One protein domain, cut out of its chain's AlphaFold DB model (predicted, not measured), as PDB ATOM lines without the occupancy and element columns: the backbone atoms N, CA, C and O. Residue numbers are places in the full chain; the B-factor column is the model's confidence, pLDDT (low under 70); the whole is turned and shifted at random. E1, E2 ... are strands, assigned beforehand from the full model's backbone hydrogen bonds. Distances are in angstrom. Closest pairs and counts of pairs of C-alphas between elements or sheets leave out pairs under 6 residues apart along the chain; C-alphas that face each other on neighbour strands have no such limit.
ATOM      1  N   ALA A 427      29.477  26.012 116.978       92.75
ATOM      2  CA  ALA A 427      29.062  26.641 118.223       92.75
ATOM      3  C   ALA A 427      29.852  26.058 119.395       92.75
ATOM      4  O   ALA A 427      30.293  24.909 119.352       92.75
ATOM      5  N   GLU A 428      30.022  26.865 120.434       91.25
ATOM      6  CA  GLU A 428      30.787  26.510 121.628       91.25
ATOM      7  C   GLU A 428      29.865  26.348 122.843       91.25
ATOM      8  O   GLU A 428      28.860  27.046 122.980       91.25
ATOM      9  N   SER A 429      30.242  25.492 123.793       92.62
ATOM     10  CA  SER A 429      29.572  25.394 125.099       92.62
ATOM     11  C   SER A 429      30.058  26.495 126.038       92.62
ATOM     12  O   SER A 429      30.784  26.253 127.000       92.62
ATOM     13  N   ASN A 430      29.699  27.733 125.718       92.88
ATOM     14  CA  ASN A 430      30.035  28.924 126.487       92.88
ATOM     15  C   ASN A 430      28.833  29.879 126.571       92.88
ATOM     16  O   ASN A 430      27.771  29.608 126.011       92.88
ATOM     17  N   MET A 431      28.995  30.989 127.290       93.56
ATOM     18  CA  MET A 431      27.981  32.035 127.376       93.56
ATOM     19  C   MET A 431      28.573  33.391 127.002       93.56
ATOM     20  O   MET A 431      29.552  33.846 127.599       93.56
ATOM     21  N   VAL A 432      27.947  34.064 126.044       93.44
ATOM     22  CA  VAL A 432      28.261  35.440 125.666       93.44
ATOM     23  C   VAL A 432      27.596  36.381 126.663       93.44
ATOM     24  O   VAL A 432      26.388  36.337 126.889       93.44
ATOM     25  N   SER A 433      28.403  37.237 127.277       92.38
ATOM     26  CA  SER A 433      27.951  38.293 128.179       92.38
ATOM     27  C   SER A 433      28.368  39.656 127.645       92.38
ATOM     28  O   SER A 433      29.363  39.766 126.930       92.38
ATOM     29  N   ASP A 434      27.624  40.705 127.984       92.06
ATOM     30  CA  ASP A 434      27.890  42.054 127.487       92.06
ATOM     31  C   ASP A 434      27.602  43.126 128.540       92.06
ATOM     32  O   ASP A 434      26.610  43.059 129.271       92.06
ATOM     33  N   LYS A 435      28.460  44.154 128.594       91.50
ATOM     34  CA  LYS A 435      28.258  45.336 129.443       91.50
ATOM     35  C   LYS A 435      27.001  46.100 129.033       91.50
ATOM     36  O   LYS A 435      26.331  46.652 129.899       91.50
ATOM     37  N   LYS A 436      26.695  46.130 127.731       91.38
ATOM     38  CA  LYS A 436      25.421  46.616 127.207       91.38
ATOM     39  C   LYS A 436      24.440  45.446 127.183       91.38
ATOM     40  O   LYS A 436      24.396  44.657 126.244       91.38
ATOM     41  N   SER A 437      23.667  45.327 128.248       91.50
ATOM     42  CA  SER A 437      22.693  44.253 128.433       91.50
ATOM     43  C   SER A 437      21.384  44.773 129.017       91.50
ATOM     44  O   SER A 437      21.271  45.946 129.395       91.50
ATOM     45  N   PHE A 438      20.387  43.898 129.079       89.25
ATOM     46  CA  PHE A 438      19.134  44.175 129.757       89.25
ATOM     47  C   PHE A 438      19.371  44.565 131.226       89.25
ATOM     48  O   PHE A 438      20.209  43.982 131.922       89.25
ATOM     49  N   LYS A 439      18.616  45.557 131.702       86.19
ATOM     50  CA  LYS A 439      18.611  45.977 133.104       86.19
ATOM     51  C   LYS A 439      17.302  45.567 133.744       86.19
ATOM     52  O   LYS A 439      16.237  46.040 133.357       86.19
ATOM     53  N   GLN A 440      17.394  44.719 134.755       82.75
ATOM     54  CA  GLN A 440      16.244  44.377 135.567       82.75
ATOM     55  C   GLN A 440      16.016  45.487 136.592       82.75
ATOM     56  O   GLN A 440      16.918  45.822 137.359       82.75
ATOM     57  N   VAL A 441      14.809  46.040 136.617       80.62
ATOM     58  CA  VAL A 441      14.408  47.068 137.579       80.62
ATOM     59  C   VAL A 441      13.528  46.415 138.636       80.62
ATOM     60  O   VAL A 441      12.503  45.818 138.309       80.62
ATOM     61  N   GLN A 442      13.931  46.501 139.898       75.81
ATOM     62  CA  GLN A 442      13.195  45.944 141.033       75.81
ATOM     63  C   GLN A 442      13.010  47.013 142.109       75.81
ATOM     64  O   GLN A 442      13.739  48.001 142.144       75.81
ATOM     65  N   ARG A 443      12.024  46.832 142.990       78.00
ATOM     66  CA  ARG A 443      11.904  47.636 144.212       78.00
ATOM     67  C   ARG A 443      12.473  46.838 145.372       78.00
ATOM     68  O   ARG A 443      12.106  45.678 145.540       78.00
ATOM     69  N   ASP A 444      13.366  47.442 146.144       78.31
ATOM     70  CA  ASP A 444      13.856  46.828 147.373       78.31
ATOM     71  C   ASP A 444      12.782  46.835 148.477       78.31
ATOM     72  O   ASP A 444      11.710  47.433 148.339       78.31
ATOM     73  N   ASN A 445      13.081  46.181 149.602       79.62
ATOM     74  CA  ASN A 445      12.184  46.107 150.762       79.62
ATOM     75  C   ASN A 445      11.858  47.485 151.375       79.62
ATOM     76  O   ASN A 445      10.905  47.598 152.143       79.62
ATOM     77  N   ASN A 446      12.620  48.524 151.024       83.38
ATOM     78  CA  ASN A 446      12.419  49.903 151.462       83.38
ATOM     79  C   ASN A 446      11.663  50.738 150.408       83.38
ATOM     80  O   ASN A 446      11.499  51.947 150.581       83.38
ATOM     81  N   GLY A 447      11.202  50.119 149.315       79.62
ATOM     82  CA  GLY A 447      10.468  50.762 148.226       79.62
ATOM     83  C   GLY A 447      11.337  51.536 147.228       79.62
ATOM     84  O   GLY A 447      10.778  52.135 146.301       79.62
ATOM     85  N   SER A 448      12.666  51.513 147.381       85.38
ATOM     86  CA  SER A 448      13.614  52.168 146.474       85.38
ATOM     87  C   SER A 448      13.795  51.353 145.202       85.38
ATOM     88  O   SER A 448      13.799  50.125 145.226       85.38
ATOM     89  N   ILE A 449      13.957  52.041 144.073       78.81
ATOM     90  CA  ILE A 449      14.216  51.396 142.787       78.81
ATOM     91  C   ILE A 449      15.687  50.973 142.732       78.81
ATOM     92  O   ILE A 449      16.584  51.803 142.875       78.81
ATOM     93  N   VAL A 450      15.924  49.687 142.490       81.81
ATOM     94  CA  VAL A 450      17.241  49.088 142.274       81.81
ATOM     95  C   VAL A 450      17.297  48.552 140.848       81.81
ATOM     96  O   VAL A 450      16.506  47.693 140.460       81.81
ATOM     97  N   GLU A 451      18.251  49.049 140.065       84.06
ATOM     98  CA  GLU A 451      18.561  48.512 138.739       84.06
ATOM     99  C   GLU A 451      19.709  47.505 138.844       84.06
ATOM    100  O   GLU A 451      20.759  47.801 139.415       84.06
ATOM    101  N   THR A 452      19.535  46.315 138.275       84.00
ATOM    102  CA  THR A 452      20.573  45.280 138.212       84.00
ATOM    103  C   THR A 452      20.868  44.922 136.761       84.00
ATOM    104  O   THR A 452      19.973  44.586 135.988       84.00
ATOM    105  N   GLN A 453      22.143  45.005 136.389       87.75
ATOM    106  CA  GLN A 453      22.617  44.683 135.046       87.75
ATOM    107  C   GLN A 453      22.648  43.161 134.848       87.75
ATOM    108  O   GLN A 453      23.331  42.456 135.590       87.75
ATOM    109  N   VAL A 454      21.946  42.653 133.834       89.81
ATOM    110  CA  VAL A 454      21.872  41.217 133.530       89.81
ATOM    111  C   VAL A 454      22.843  40.896 132.398       89.81
ATOM    112  O   VAL A 454      22.457  40.802 131.240       89.81
ATOM    113  N   TYR A 455      24.132  40.750 132.714       91.12
ATOM    114  CA  TYR A 455      25.199  40.645 131.703       91.12
ATOM    115  C   TYR A 455      25.030  39.500 130.692       91.12
ATOM    116  O   TYR A 455      25.439  39.652 129.546       91.12
ATOM    117  N   PHE A 456      24.394  38.393 131.085       90.69
ATOM    118  CA  PHE A 456      24.063  37.252 130.216       90.69
ATOM    119  C   PHE A 456      22.792  37.448 129.374       90.69
ATOM    120  O   PHE A 456      22.323  36.512 128.722       90.69
ATOM    121  N   ALA A 457      22.249  38.667 129.369       92.94
ATOM    122  CA  ALA A 457      21.204  39.103 128.458       92.94
ATOM    123  C   ALA A 457      21.662  40.294 127.583       92.94
ATOM    124  O   ALA A 457      21.186  41.420 127.784       92.94
ATOM    125  N   PRO A 458      22.637  40.106 126.663       94.25
ATOM    126  CA  PRO A 458      23.140  41.174 125.801       94.25
ATOM    127  C   PRO A 458      22.041  41.900 125.026       94.25
ATOM    128  O   PRO A 458      21.131  41.277 124.473       94.25
ATOM    129  N   LEU A 459      22.189  43.220 124.953       93.00
ATOM    130  CA  LEU A 459      21.300  44.133 124.252       93.00
ATOM    131  C   LEU A 459      21.953  44.549 122.931       93.00
ATOM    132  O   LEU A 459      22.839  45.412 122.885       93.00
ATOM    133  N   ILE A 460      21.525  43.908 121.851       93.62
ATOM    134  CA  ILE A 460      22.063  44.096 120.511       93.62
ATOM    135  C   ILE A 460      21.489  45.377 119.913       93.62
ATOM    136  O   ILE A 460      20.278  45.584 119.846       93.62
ATOM    137  N   SER A 461      22.398  46.254 119.498       89.62
ATOM    138  CA  SER A 461      22.072  47.569 118.943       89.62
ATOM    139  C   SER A 461      21.826  47.478 117.432       89.62
ATOM    140  O   SER A 461      22.397  46.587 116.801       89.62
ATOM    141  N   PRO A 462      21.047  48.395 116.827       89.44
ATOM    142  CA  PRO A 462      20.739  48.363 115.394       89.44
ATOM    143  C   PRO A 462      21.961  48.279 114.473       89.44
ATOM    144  O   PRO A 462      21.913  47.595 113.458       89.44
ATOM    145  N   ASP A 463      23.075  48.920 114.837       90.69
ATOM    146  CA  ASP A 463      24.337  48.891 114.083       90.69
ATOM    147  C   ASP A 463      25.017  47.512 114.073       90.69
ATOM    148  O   ASP A 463      25.894  47.254 113.249       90.69
ATOM    149  N   LYS A 464      24.617  46.617 114.982       93.38
ATOM    150  CA  LYS A 464      25.084  45.229 115.050       93.38
ATOM    151  C   LYS A 464      24.098  44.234 114.441       93.38
ATOM    152  O   LYS A 464      24.430  43.053 114.375       93.38
ATOM    153  N   ILE A 465      22.929  44.685 113.986       93.75
ATOM    154  CA  ILE A 465      21.933  43.876 113.277       93.75
ATOM    155  C   ILE A 465      22.174  44.014 111.774       93.75
ATOM    156  O   ILE A 465      22.399  45.108 111.254       93.75
ATOM    157  N   ASN A 466      22.119  42.900 111.049       92.19
ATOM    158  CA  ASN A 466      22.353  42.891 109.614       92.19
ATOM    159  C   ASN A 466      21.139  43.428 108.834       92.19
ATOM    160  O   ASN A 466      20.321  42.679 108.305       92.19
ATOM    161  N   THR A 467      21.050  44.750 108.715       88.31
ATOM    162  CA  THR A 467      19.959  45.446 108.010       88.31
ATOM    163  C   THR A 467      20.010  45.323 106.481       88.31
ATOM    164  O   THR A 467      19.086  45.778 105.799       88.31
ATOM    165  N   THR A 468      21.043  44.674 105.918       88.31
ATOM    166  CA  THR A 468      21.052  44.297 104.491       88.31
ATOM    167  C   THR A 468      20.003  43.227 104.192       88.31
ATOM    168  O   THR A 468      19.468  43.185 103.086       88.31
ATOM    169  N   LEU A 469      19.652  42.416 105.197       88.06
ATOM    170  CA  LEU A 469      18.571  41.443 105.136       88.06
ATOM    171  C   LEU A 469      17.233  42.176 105.345       88.06
ATOM    172  O   LEU A 469      16.991  42.694 106.440       88.06
ATOM    173  N   PRO A 470      16.336  42.238 104.338       85.75
ATOM    174  CA  PRO A 470      15.131  43.070 104.412       85.75
ATOM    175  C   PRO A 470      14.208  42.746 105.589       85.75
ATOM    176  O   PRO A 470      13.592  43.651 106.137       85.75
ATOM    177  N   PHE A 471      14.147  41.480 106.007       84.88
ATOM    178  CA  PHE A 471      13.303  41.027 107.117       84.88
ATOM    179  C   PHE A 471      13.835  41.417 108.507       84.88
ATOM    180  O   PHE A 471      13.108  41.293 109.485       84.88
ATOM    181  N   LEU A 472      15.081  41.895 108.608       86.75
ATOM    182  CA  LEU A 472      15.640  42.450 109.847       86.75
ATOM    183  C   LEU A 472      15.527  43.980 109.908       86.75
ATOM    184  O   LEU A 472      15.866  44.590 110.926       86.75
ATOM    185  N   LYS A 473      15.057  44.631 108.832       85.50
ATOM    186  CA  LYS A 473      14.844  46.082 108.826       85.50
ATOM    187  C   LYS A 473      13.712  46.445 109.787       85.50
ATOM    188  O   LYS A 473      12.646  45.843 109.757       85.50
ATOM    189  N   GLY A 474      13.946  47.459 110.617       81.88
ATOM    190  CA  GLY A 474      12.983  47.929 111.620       81.88
ATOM    191  C   GLY A 474      13.151  47.308 113.010       81.88
ATOM    192  O   GLY A 474      12.480  47.747 113.943       81.88
ATOM    193  N   ILE A 475      14.067  46.346 113.187       84.62
ATOM    194  CA  ILE A 475      14.447  45.875 114.524       84.62
ATOM    195  C   ILE A 475      15.339  46.937 115.176       84.62
ATOM    196  O   ILE A 475      16.508  47.094 114.827       84.62
ATOM    197  N   ASN A 476      14.766  47.680 116.123       79.69
ATOM    198  CA  ASN A 476      15.453  48.771 116.821       79.69
ATOM    199  C   ASN A 476      16.251  48.297 118.044       79.69
ATOM    200  O   ASN A 476      17.146  48.996 118.512       79.69
ATOM    201  N   GLU A 477      15.913  47.130 118.583       76.75
ATOM    202  CA  GLU A 477      16.554  46.566 119.762       76.75
ATOM    203  C   GLU A 477      16.289  45.059 119.801       76.75
ATOM    204  O   GLU A 477      15.172  44.617 119.531       76.75
ATOM    205  N   LEU A 478      17.315  44.270 120.116       89.88
ATOM    206  CA  LEU A 478      17.200  42.821 120.269       89.88
ATOM    207  C   LEU A 478      17.880  42.402 121.572       89.88
ATOM    208  O   LEU A 478      19.070  42.642 121.763       89.88
ATOM    209  N   ILE A 479      17.135  41.753 122.462       90.25
ATOM    210  CA  ILE A 479      17.686  41.154 123.679       90.25
ATOM    211  C   ILE A 479      17.930  39.676 123.404       90.25
ATOM    212  O   ILE A 479      17.018  38.945 123.023       90.25
ATOM    213  N   THR A 480      19.164  39.240 123.617       91.62
ATOM    214  CA  THR A 480      19.511  37.814 123.635       91.62
ATOM    215  C   THR A 480      19.559  37.327 125.077       91.62
ATOM    216  O   THR A 480      19.691  38.137 125.989       91.62
ATOM    217  N   PHE A 481      19.440  36.022 125.308       88.31
ATOM    218  CA  PHE A 481      19.453  35.453 126.655       88.31
ATOM    219  C   PHE A 481      20.207  34.129 126.663       88.31
ATOM    220  O   PHE A 481      19.906  33.264 125.843       88.31
ATOM    221  N   LYS A 482      21.186  33.979 127.569       88.12
ATOM    222  CA  LYS A 482      22.040  32.777 127.672       88.12
ATOM    223  C   LYS A 482      22.635  32.345 126.319       88.12
ATOM    224  O   LYS A 482      22.789  31.156 126.050       88.12
ATOM    225  N   ALA A 483      22.936  33.306 125.450       91.31
ATOM    226  CA  ALA A 483      23.414  33.013 124.107       91.31
ATOM    227  C   ALA A 483      24.824  32.412 124.156       91.31
ATOM    228  O   ALA A 483      25.686  32.906 124.885       91.31
ATOM    229  N   ALA A 484      25.055  31.376 123.358       92.75
ATOM    230  CA  ALA A 484      26.378  30.817 123.124       92.75
ATOM    231  C   ALA A 484      27.045  31.479 121.913       92.75
ATOM    232  O   ALA A 484      26.380  32.057 121.048       92.75
ATOM    233  N   GLU A 485      28.369  31.397 121.847       93.06
ATOM    234  CA  GLU A 485      29.126  31.862 120.691       93.06
ATOM    235  C   GLU A 485      28.897  30.940 119.483       93.06
ATOM    236  O   GLU A 485      29.064  29.722 119.578       93.06
ATOM    237  N   ILE A 486      28.559  31.540 118.338       93.38
ATOM    238  CA  ILE A 486      28.456  30.876 117.033       93.38
ATOM    239  C   ILE A 486      29.515  31.482 116.112       93.38
ATOM    240  O   ILE A 486      29.675  32.704 116.065       93.38
ATOM    241  N   LYS A 487      30.238  30.634 115.376       91.38
ATOM    242  CA  LYS A 487      31.289  31.045 114.439       91.38
ATOM    243  C   LYS A 487      31.055  30.455 113.060       91.38
ATOM    244  O   LYS A 487      30.658  29.302 112.923       91.38
ATOM    245  N   ALA A 488      31.398  31.238 112.044       92.06
ATOM    246  CA  ALA A 488      31.661  30.708 110.719       92.06
ATOM    247  C   ALA A 488      33.079  30.119 110.689       92.06
ATOM    248  O   ALA A 488      34.035  30.760 111.130       92.06
ATOM    249  N   THR A 489      33.224  28.912 110.155       89.44
ATOM    250  CA  THR A 489      34.527  28.275 109.892       89.44
ATOM    251  C   THR A 489      35.302  29.016 108.802       89.44
ATOM    252  O   THR A 489      36.523  29.132 108.892       89.44
ATOM    253  N   ASN A 490      34.585  29.566 107.816       88.69
ATOM    254  CA  ASN A 490      35.100  30.455 106.784       88.69
ATOM    255  C   ASN A 490      34.248  31.739 106.734       88.69
ATOM    256  O   ASN A 490      33.209  31.751 106.078       88.69
ATOM    257  N   PRO A 491      34.655  32.818 107.426       83.06
ATOM    258  CA  PRO A 491      33.895  34.071 107.469       83.06
ATOM    259  C   PRO A 491      33.699  34.763 106.110       83.06
ATOM    260  O   PRO A 491      32.783  35.566 105.979       83.06
ATOM    261  N   GLU A 492      34.540  34.450 105.119       84.88
ATOM    262  CA  GLU A 492      34.470  35.002 103.757       84.88
ATOM    263  C   GLU A 492      33.449  34.270 102.867       84.88
ATOM    264  O   GLU A 492      33.225  34.658 101.721       84.88
ATOM    265  N   ASP A 493      32.852  33.176 103.350       88.94
ATOM    266  CA  ASP A 493      31.846  32.438 102.596       88.94
ATOM    267  C   ASP A 493      30.556  33.259 102.483       88.94
ATOM    268  O   ASP A 493      29.808  33.432 103.447       88.94
ATOM    269  N   GLU A 494      30.263  33.751 101.277       86.19
ATOM    270  CA  GLU A 494      29.078  34.568 101.025       86.19
ATOM    271  C   GLU A 494      27.755  33.827 101.275       86.19
ATOM    272  O   GLU A 494      26.725  34.498 101.436       86.19
ATOM    273  N   SER A 495      27.756  32.490 101.325       88.50
ATOM    274  CA  SER A 495      26.574  31.693 101.673       88.50
ATOM    275  C   SER A 495      26.204  31.792 103.157       88.50
ATOM    276  O   SER A 495      25.040  31.596 103.515       88.50
ATOM    277  N   ILE A 496      27.150  32.187 104.015       92.25
ATOM    278  CA  ILE A 496      26.931  32.390 105.444       92.25
ATOM    279  C   ILE A 496      26.598  33.863 105.696       92.25
ATOM    280  O   ILE A 496      27.415  34.763 105.512       92.25
ATOM    281  N   LYS A 497      25.376  34.130 106.166       91.94
ATOM    282  CA  LYS A 497      24.943  35.481 106.551       91.94
ATOM    283  C   LYS A 497      24.736  35.561 108.059       91.94
ATOM    284  O   LYS A 497      23.833  34.929 108.600       91.94
ATOM    285  N   SER A 498      25.534  36.388 108.734       92.06
ATOM    286  CA  SER A 498      25.280  36.740 110.135       92.06
ATOM    287  C   SER A 498      24.011  37.591 110.239       92.06
ATOM    288  O   SER A 498      23.850  38.556 109.488       92.06
ATOM    289  N   LEU A 499      23.100  37.232 111.150       94.25
ATOM    290  CA  LEU A 499      21.881  38.006 111.420       94.25
ATOM    291  C   LEU A 499      22.177  39.196 112.338       94.25
ATOM    292  O   LEU A 499      21.654  40.292 112.142       94.25
ATOM    293  N   TYR A 500      23.036  38.981 113.331       94.06
ATOM    294  CA  TYR A 500      23.515  40.005 114.245       94.06
ATOM    295  C   TYR A 500      24.851  39.585 114.862       94.06
ATOM    296  O   TYR A 500      25.176  38.400 114.917       94.06
ATOM    297  N   ASN A 501      25.608  40.556 115.369       92.81
ATOM    298  CA  ASN A 501      26.881  40.315 116.045       92.81
ATOM    299  C   ASN A 501      26.849  40.832 117.488       92.81
ATOM    300  O   ASN A 501      26.097  41.750 117.818       92.81
ATOM    301  N   SER A 502      27.689  40.260 118.351       90.75
ATOM    302  CA  SER A 502      27.906  40.799 119.693       90.75
ATOM    303  C   SER A 502      28.601  42.170 119.640       90.75
ATOM    304  O   SER A 502      29.167  42.567 118.615       90.75
ATOM    305  N   SER A 503      28.549  42.930 120.739       91.12
ATOM    306  CA  SER A 503      29.238  44.222 120.799       91.12
ATOM    307  C   SER A 503      30.733  44.059 121.092       91.12
ATOM    308  O   SER A 503      31.197  43.027 121.580       91.12
ATOM    309  N   GLU A 504      31.500  45.126 120.877       89.62
ATOM    310  CA  GLU A 504      32.928  45.183 121.222       89.62
ATOM    311  C   GLU A 504      33.196  45.094 122.735       89.62
ATOM    312  O   GLU A 504      34.321  44.828 123.154       89.62
ATOM    313  N   ASN A 505      32.166  45.306 123.563       90.44
ATOM    314  CA  ASN A 505      32.235  45.183 125.018       90.44
ATOM    315  C   ASN A 505      31.783  43.810 125.530       90.44
ATOM    316  O   ASN A 505      31.728  43.614 126.749       90.44
ATOM    317  N   SER A 506      31.458  42.884 124.624       92.44
ATOM    318  CA  SER A 506      31.116  41.510 124.976       92.44
ATOM    319  C   SER A 506      32.343  40.697 125.399       92.44
ATOM    320  O   SER A 506      33.488  41.011 125.061       92.44
ATOM    321  N   TRP A 507      32.103  39.641 126.167       92.19
ATOM    322  CA  TRP A 507      33.102  38.643 126.531       92.19
ATOM    323  C   TRP A 507      32.467  37.257 126.624       92.19
ATOM    324  O   TRP A 507      31.249  37.107 126.710       92.19
ATOM    325  N   ILE A 508      33.326  36.243 126.626       92.62
ATOM    326  CA  ILE A 508      32.933  34.844 126.756       92.62
ATOM    327  C   ILE A 508      33.141  34.408 128.204       92.62
ATOM    328  O   ILE A 508      34.233  34.567 128.755       92.62
ATOM    329  N   THR A 509      32.105  33.829 128.794       90.06
ATOM    330  CA  THR A 509      32.161  33.100 130.060       90.06
ATOM    331  C   THR A 509      32.212  31.612 129.736       90.06
ATOM    332  O   THR A 509      31.341  31.097 129.029       90.06
ATOM    333  N   LYS A 510      33.257  30.924 130.199       91.25
ATOM    334  CA  LYS A 510      33.388  29.475 130.012       91.25
ATOM    335  C   LYS A 510      32.371  28.731 130.867       91.25
ATOM    336  O   LYS A 510      31.954  29.267 131.887       91.25
ATOM    337  N   ILE A 511      32.013  27.510 130.474       91.06
ATOM    338  CA  ILE A 511      30.962  26.727 131.138       91.06
ATOM    339  C   ILE A 511      31.199  26.537 132.640       91.06
ATOM    340  O   ILE A 511      30.256  26.658 133.418       91.06
ATOM    341  N   GLU A 512      32.452  26.327 133.049       89.19
ATOM    342  CA  GLU A 512      32.850  26.174 134.451       89.19
ATOM    343  C   GLU A 512      32.671  27.450 135.293       89.19
ATOM    344  O   GLU A 512      32.565  27.368 136.514       89.19
ATOM    345  N   ASP A 513      32.605  28.614 134.640       88.31
ATOM    346  CA  ASP A 513      32.491  29.933 135.267       88.31
ATOM    347  C   ASP A 513      31.082  30.545 135.100       88.31
ATOM    348  O   ASP A 513      30.854  31.696 135.489       88.31
ATOM    349  N   ILE A 514      30.132  29.825 134.484       88.69
ATOM    350  CA  ILE A 514      28.770  30.334 134.268       88.69
ATOM    351  C   ILE A 514      28.059  30.492 135.613       88.69
ATOM    352  O   ILE A 514      27.985  29.575 136.423       88.69
ATOM    353  N   SER A 515      27.461  31.665 135.812       84.19
ATOM    354  CA  SER A 515      26.513  31.931 136.887       84.19
ATOM    355  C   SER A 515      25.355  32.741 136.322       84.19
ATOM    356  O   SER A 515      25.581  33.727 135.617       84.19
ATOM    357  N   LEU A 516      24.121  32.344 136.635       84.75
ATOM    358  CA  LEU A 516      22.916  33.075 136.225       84.75
ATOM    359  C   LEU A 516      22.422  34.039 137.311       84.75
ATOM    360  O   LEU A 516      21.318  34.572 137.224       84.75
ATOM    361  N   ASN A 517      23.262  34.324 138.308       83.81
ATOM    362  CA  ASN A 517      23.022  35.361 139.298       83.81
ATOM    363  C   ASN A 517      23.632  36.694 138.821       83.81
ATOM    364  O   ASN A 517      24.855  36.842 138.817       83.81
ATOM    365  N   PRO A 518      22.830  37.720 138.479       82.06
ATOM    366  CA  PRO A 518      23.360  39.001 138.005       82.06
ATOM    367  C   PRO A 518      24.343  39.673 138.981       82.06
ATOM    368  O   PRO A 518      25.255  40.386 138.562       82.06
ATOM    369  N   ASN A 519      24.200  39.418 140.286       80.25
ATOM    370  CA  ASN A 519      25.034  40.024 141.324       80.25
ATOM    371  C   ASN A 519      26.414  39.365 141.476       80.25
ATOM    372  O   ASN A 519      27.321  39.993 142.034       80.25
ATOM    373  N   SER A 520      26.584  38.126 140.997       79.81
ATOM    374  CA  SER A 520      27.851  37.384 141.083       79.81
ATOM    375  C   SER A 520      28.823  37.748 139.952       79.81
ATOM    376  O   SER A 520      30.037  37.602 140.107       79.81
ATOM    377  N   ILE A 521      28.319  38.287 138.838       80.19
ATOM    378  CA  ILE A 521      29.120  38.585 137.648       80.19
ATOM    379  C   ILE A 521      29.856  39.922 137.809       80.19
ATOM    380  O   ILE A 521      29.271  40.976 138.084       80.19
ATOM    381  N   ARG A 522      31.178  39.898 137.602       75.00
ATOM    382  CA  ARG A 522      32.052  41.081 137.627       75.00
ATOM    383  C   ARG A 522      32.828  41.191 136.305       75.00
ATOM    384  O   ARG A 522      33.731  40.388 136.083       75.00
ATOM    385  N   PRO A 523      32.570  42.212 135.461       71.69
ATOM    386  CA  PRO A 523      33.237  42.367 134.158       71.69
ATOM    387  C   PRO A 523      34.770  42.544 134.208       71.69
ATOM    388  O   PRO A 523      35.430  42.505 133.177       71.69
ATOM    389  N   SER A 524      35.362  42.789 135.385       52.19
ATOM    390  CA  SER A 524      36.738  43.287 135.545       52.19
ATOM    391  C   SER A 524      37.840  42.225 135.702       52.19
ATOM    392  O   SER A 524      38.958  42.581 136.070       52.19
ATOM    393  N   LYS A 525      37.592  40.941 135.400       46.44
ATOM    394  CA  LYS A 525      38.644  39.894 135.451       46.44
ATOM    395  C   LYS A 525      38.836  39.056 134.184       46.44
ATOM    396  O   LYS A 525      39.726  38.210 134.167       46.44
ATOM    397  N   ILE A 526      38.088  39.299 133.111       47.94
ATOM    398  CA  ILE A 526      38.151  38.453 131.913       47.94
ATOM    399  C   ILE A 526      38.979  39.175 130.846       47.94
ATOM    400  O   ILE A 526      38.590  40.226 130.343       47.94
ATOM    401  N   LYS A 527      40.175  38.643 130.548       42.34
ATOM    402  CA  LYS A 527      41.034  39.128 129.458       42.34
ATOM    403  C   LYS A 527      40.241  39.099 128.152       42.34
ATOM    404  O   LYS A 527      39.740  38.049 127.760       42.34
ATOM    405  N   THR A 528      40.190  40.236 127.471       42.97
ATOM    406  CA  THR A 528      39.578  40.427 126.155       42.97
ATOM    407  C   THR A 528      40.256  39.521 125.116       42.97
ATOM    408  O   THR A 528      41.263  39.893 124.518       42.97
ATOM    409  N   SER A 529      39.742  38.308 124.901       40.81
ATOM    410  CA  SER A 529      40.203  37.409 123.828       40.81
ATOM    411  C   SER A 529      39.624  37.785 122.456       40.81
ATOM    412  O   SER A 529      40.188  37.407 121.433       40.81
ATOM    413  N   LEU A 530      38.563  38.599 122.418       44.56
ATOM    414  CA  LEU A 530      37.879  39.023 121.188       44.56
ATOM    415  C   LEU A 530      38.635  40.088 120.369       44.56
ATOM    416  O   LEU A 530      38.291  40.342 119.219       44.56
ATOM    417  N   GLN A 531      39.715  40.678 120.896       41.12
ATOM    418  CA  GLN A 531      40.448  41.744 120.194       41.12
ATOM    419  C   GLN A 531      41.342  41.273 119.034       41.12
ATOM    420  O   GLN A 531      41.908  42.120 118.342       41.12
ATOM    421  N   LYS A 532      41.486  39.964 118.783       35.28
ATOM    422  CA  LYS A 532      42.391  39.474 117.725       35.28
ATOM    423  C   LYS A 532      41.732  39.120 116.389       35.28
ATOM    424  O   LYS A 532      42.454  39.092 115.400       35.28
ATOM    425  N   ASN A 533      40.408  38.943 116.333       35.34
ATOM    426  CA  ASN A 533      39.727  38.451 115.122       35.34
ATOM    427  C   ASN A 533      38.740  39.445 114.480       35.34
ATOM    428  O   ASN A 533      38.158  39.125 113.459       35.34
ATOM    429  N   LEU A 534      38.583  40.663 115.016       34.91
ATOM    430  CA  LEU A 534      37.728  41.714 114.423       34.91
ATOM    431  C   LEU A 534      38.488  42.675 113.485       34.91
ATOM    432  O   LEU A 534      37.985  43.730 113.108       34.91
ATOM    433  N   LYS A 535      39.724  42.323 113.114       28.84
ATOM    434  CA  LYS A 535      40.470  42.962 112.021       28.84
ATOM    435  C   LYS A 535      40.957  41.900 111.042       28.84
ATOM    436  O   LYS A 535      42.164  41.677 110.941       28.84
ATOM    437  N   ARG A 536      40.024  41.242 110.368       29.11
ATOM    438  CA  ARG A 536      40.144  40.804 108.976       29.11
ATOM    439  C   ARG A 536      38.777  40.393 108.485       29.11
ATOM    440  O   ARG A 536      38.147  39.603 109.217       29.11
TER     441      ARG A 536
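AT A GLANCE: This is residues 427 to 536 of the 536 residues of an uncharacterized protein of Spirochaetaceae bacterium 4572_7 (UniProt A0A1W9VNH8). With little regular structure, this loop-rich domain has hairpin E2-E3 as an arm toward one end, the small sheet E1-E5 near the middle and long loops toward the other end. The 110 printed residues, with no named helix, hold strands E1 to E5 in chain order; the class is all strand, with 32 residues in named elements, and both two-stranded sheets are antiparallel. It is only just loose, close to compact, with a radius of gyration of the C-alphas of 15.9 A, and spans 55 by 35 by 21 A.

HOW THE PARTS SIT: E1, residues 430 to 434, runs on into E2, residues 437 to 443, at 72 degrees. E2 and E3, residues 449 to 460, form a hairpin; N 440 and O 452, 2.9 A apart, are within hydrogen-bond range. E3 bends by 88 degrees at Phe 456, whose C-alpha is 4.5 A from that of Ser 433, the closest pair of E1 and E3. E4, residues 486 to 488, pairs with no named strand. E5, residues 506 to 510, is antiparallel to E1; N 433 and O 507, 2.9 A apart, are within hydrogen-bond range.

IN THESE COORDINATES: E1 begins at C-alpha 430 (30.035, 28.924, 126.487); E5 ends at C-alpha 510 (33.388, 29.475, 130.012). E3 measures 24.7 A.

THE WHOLE: The printed part has no cut. Links E3 to E4 and E4 to E5 are long. Residues 524 to 536 have pLDDT under 70.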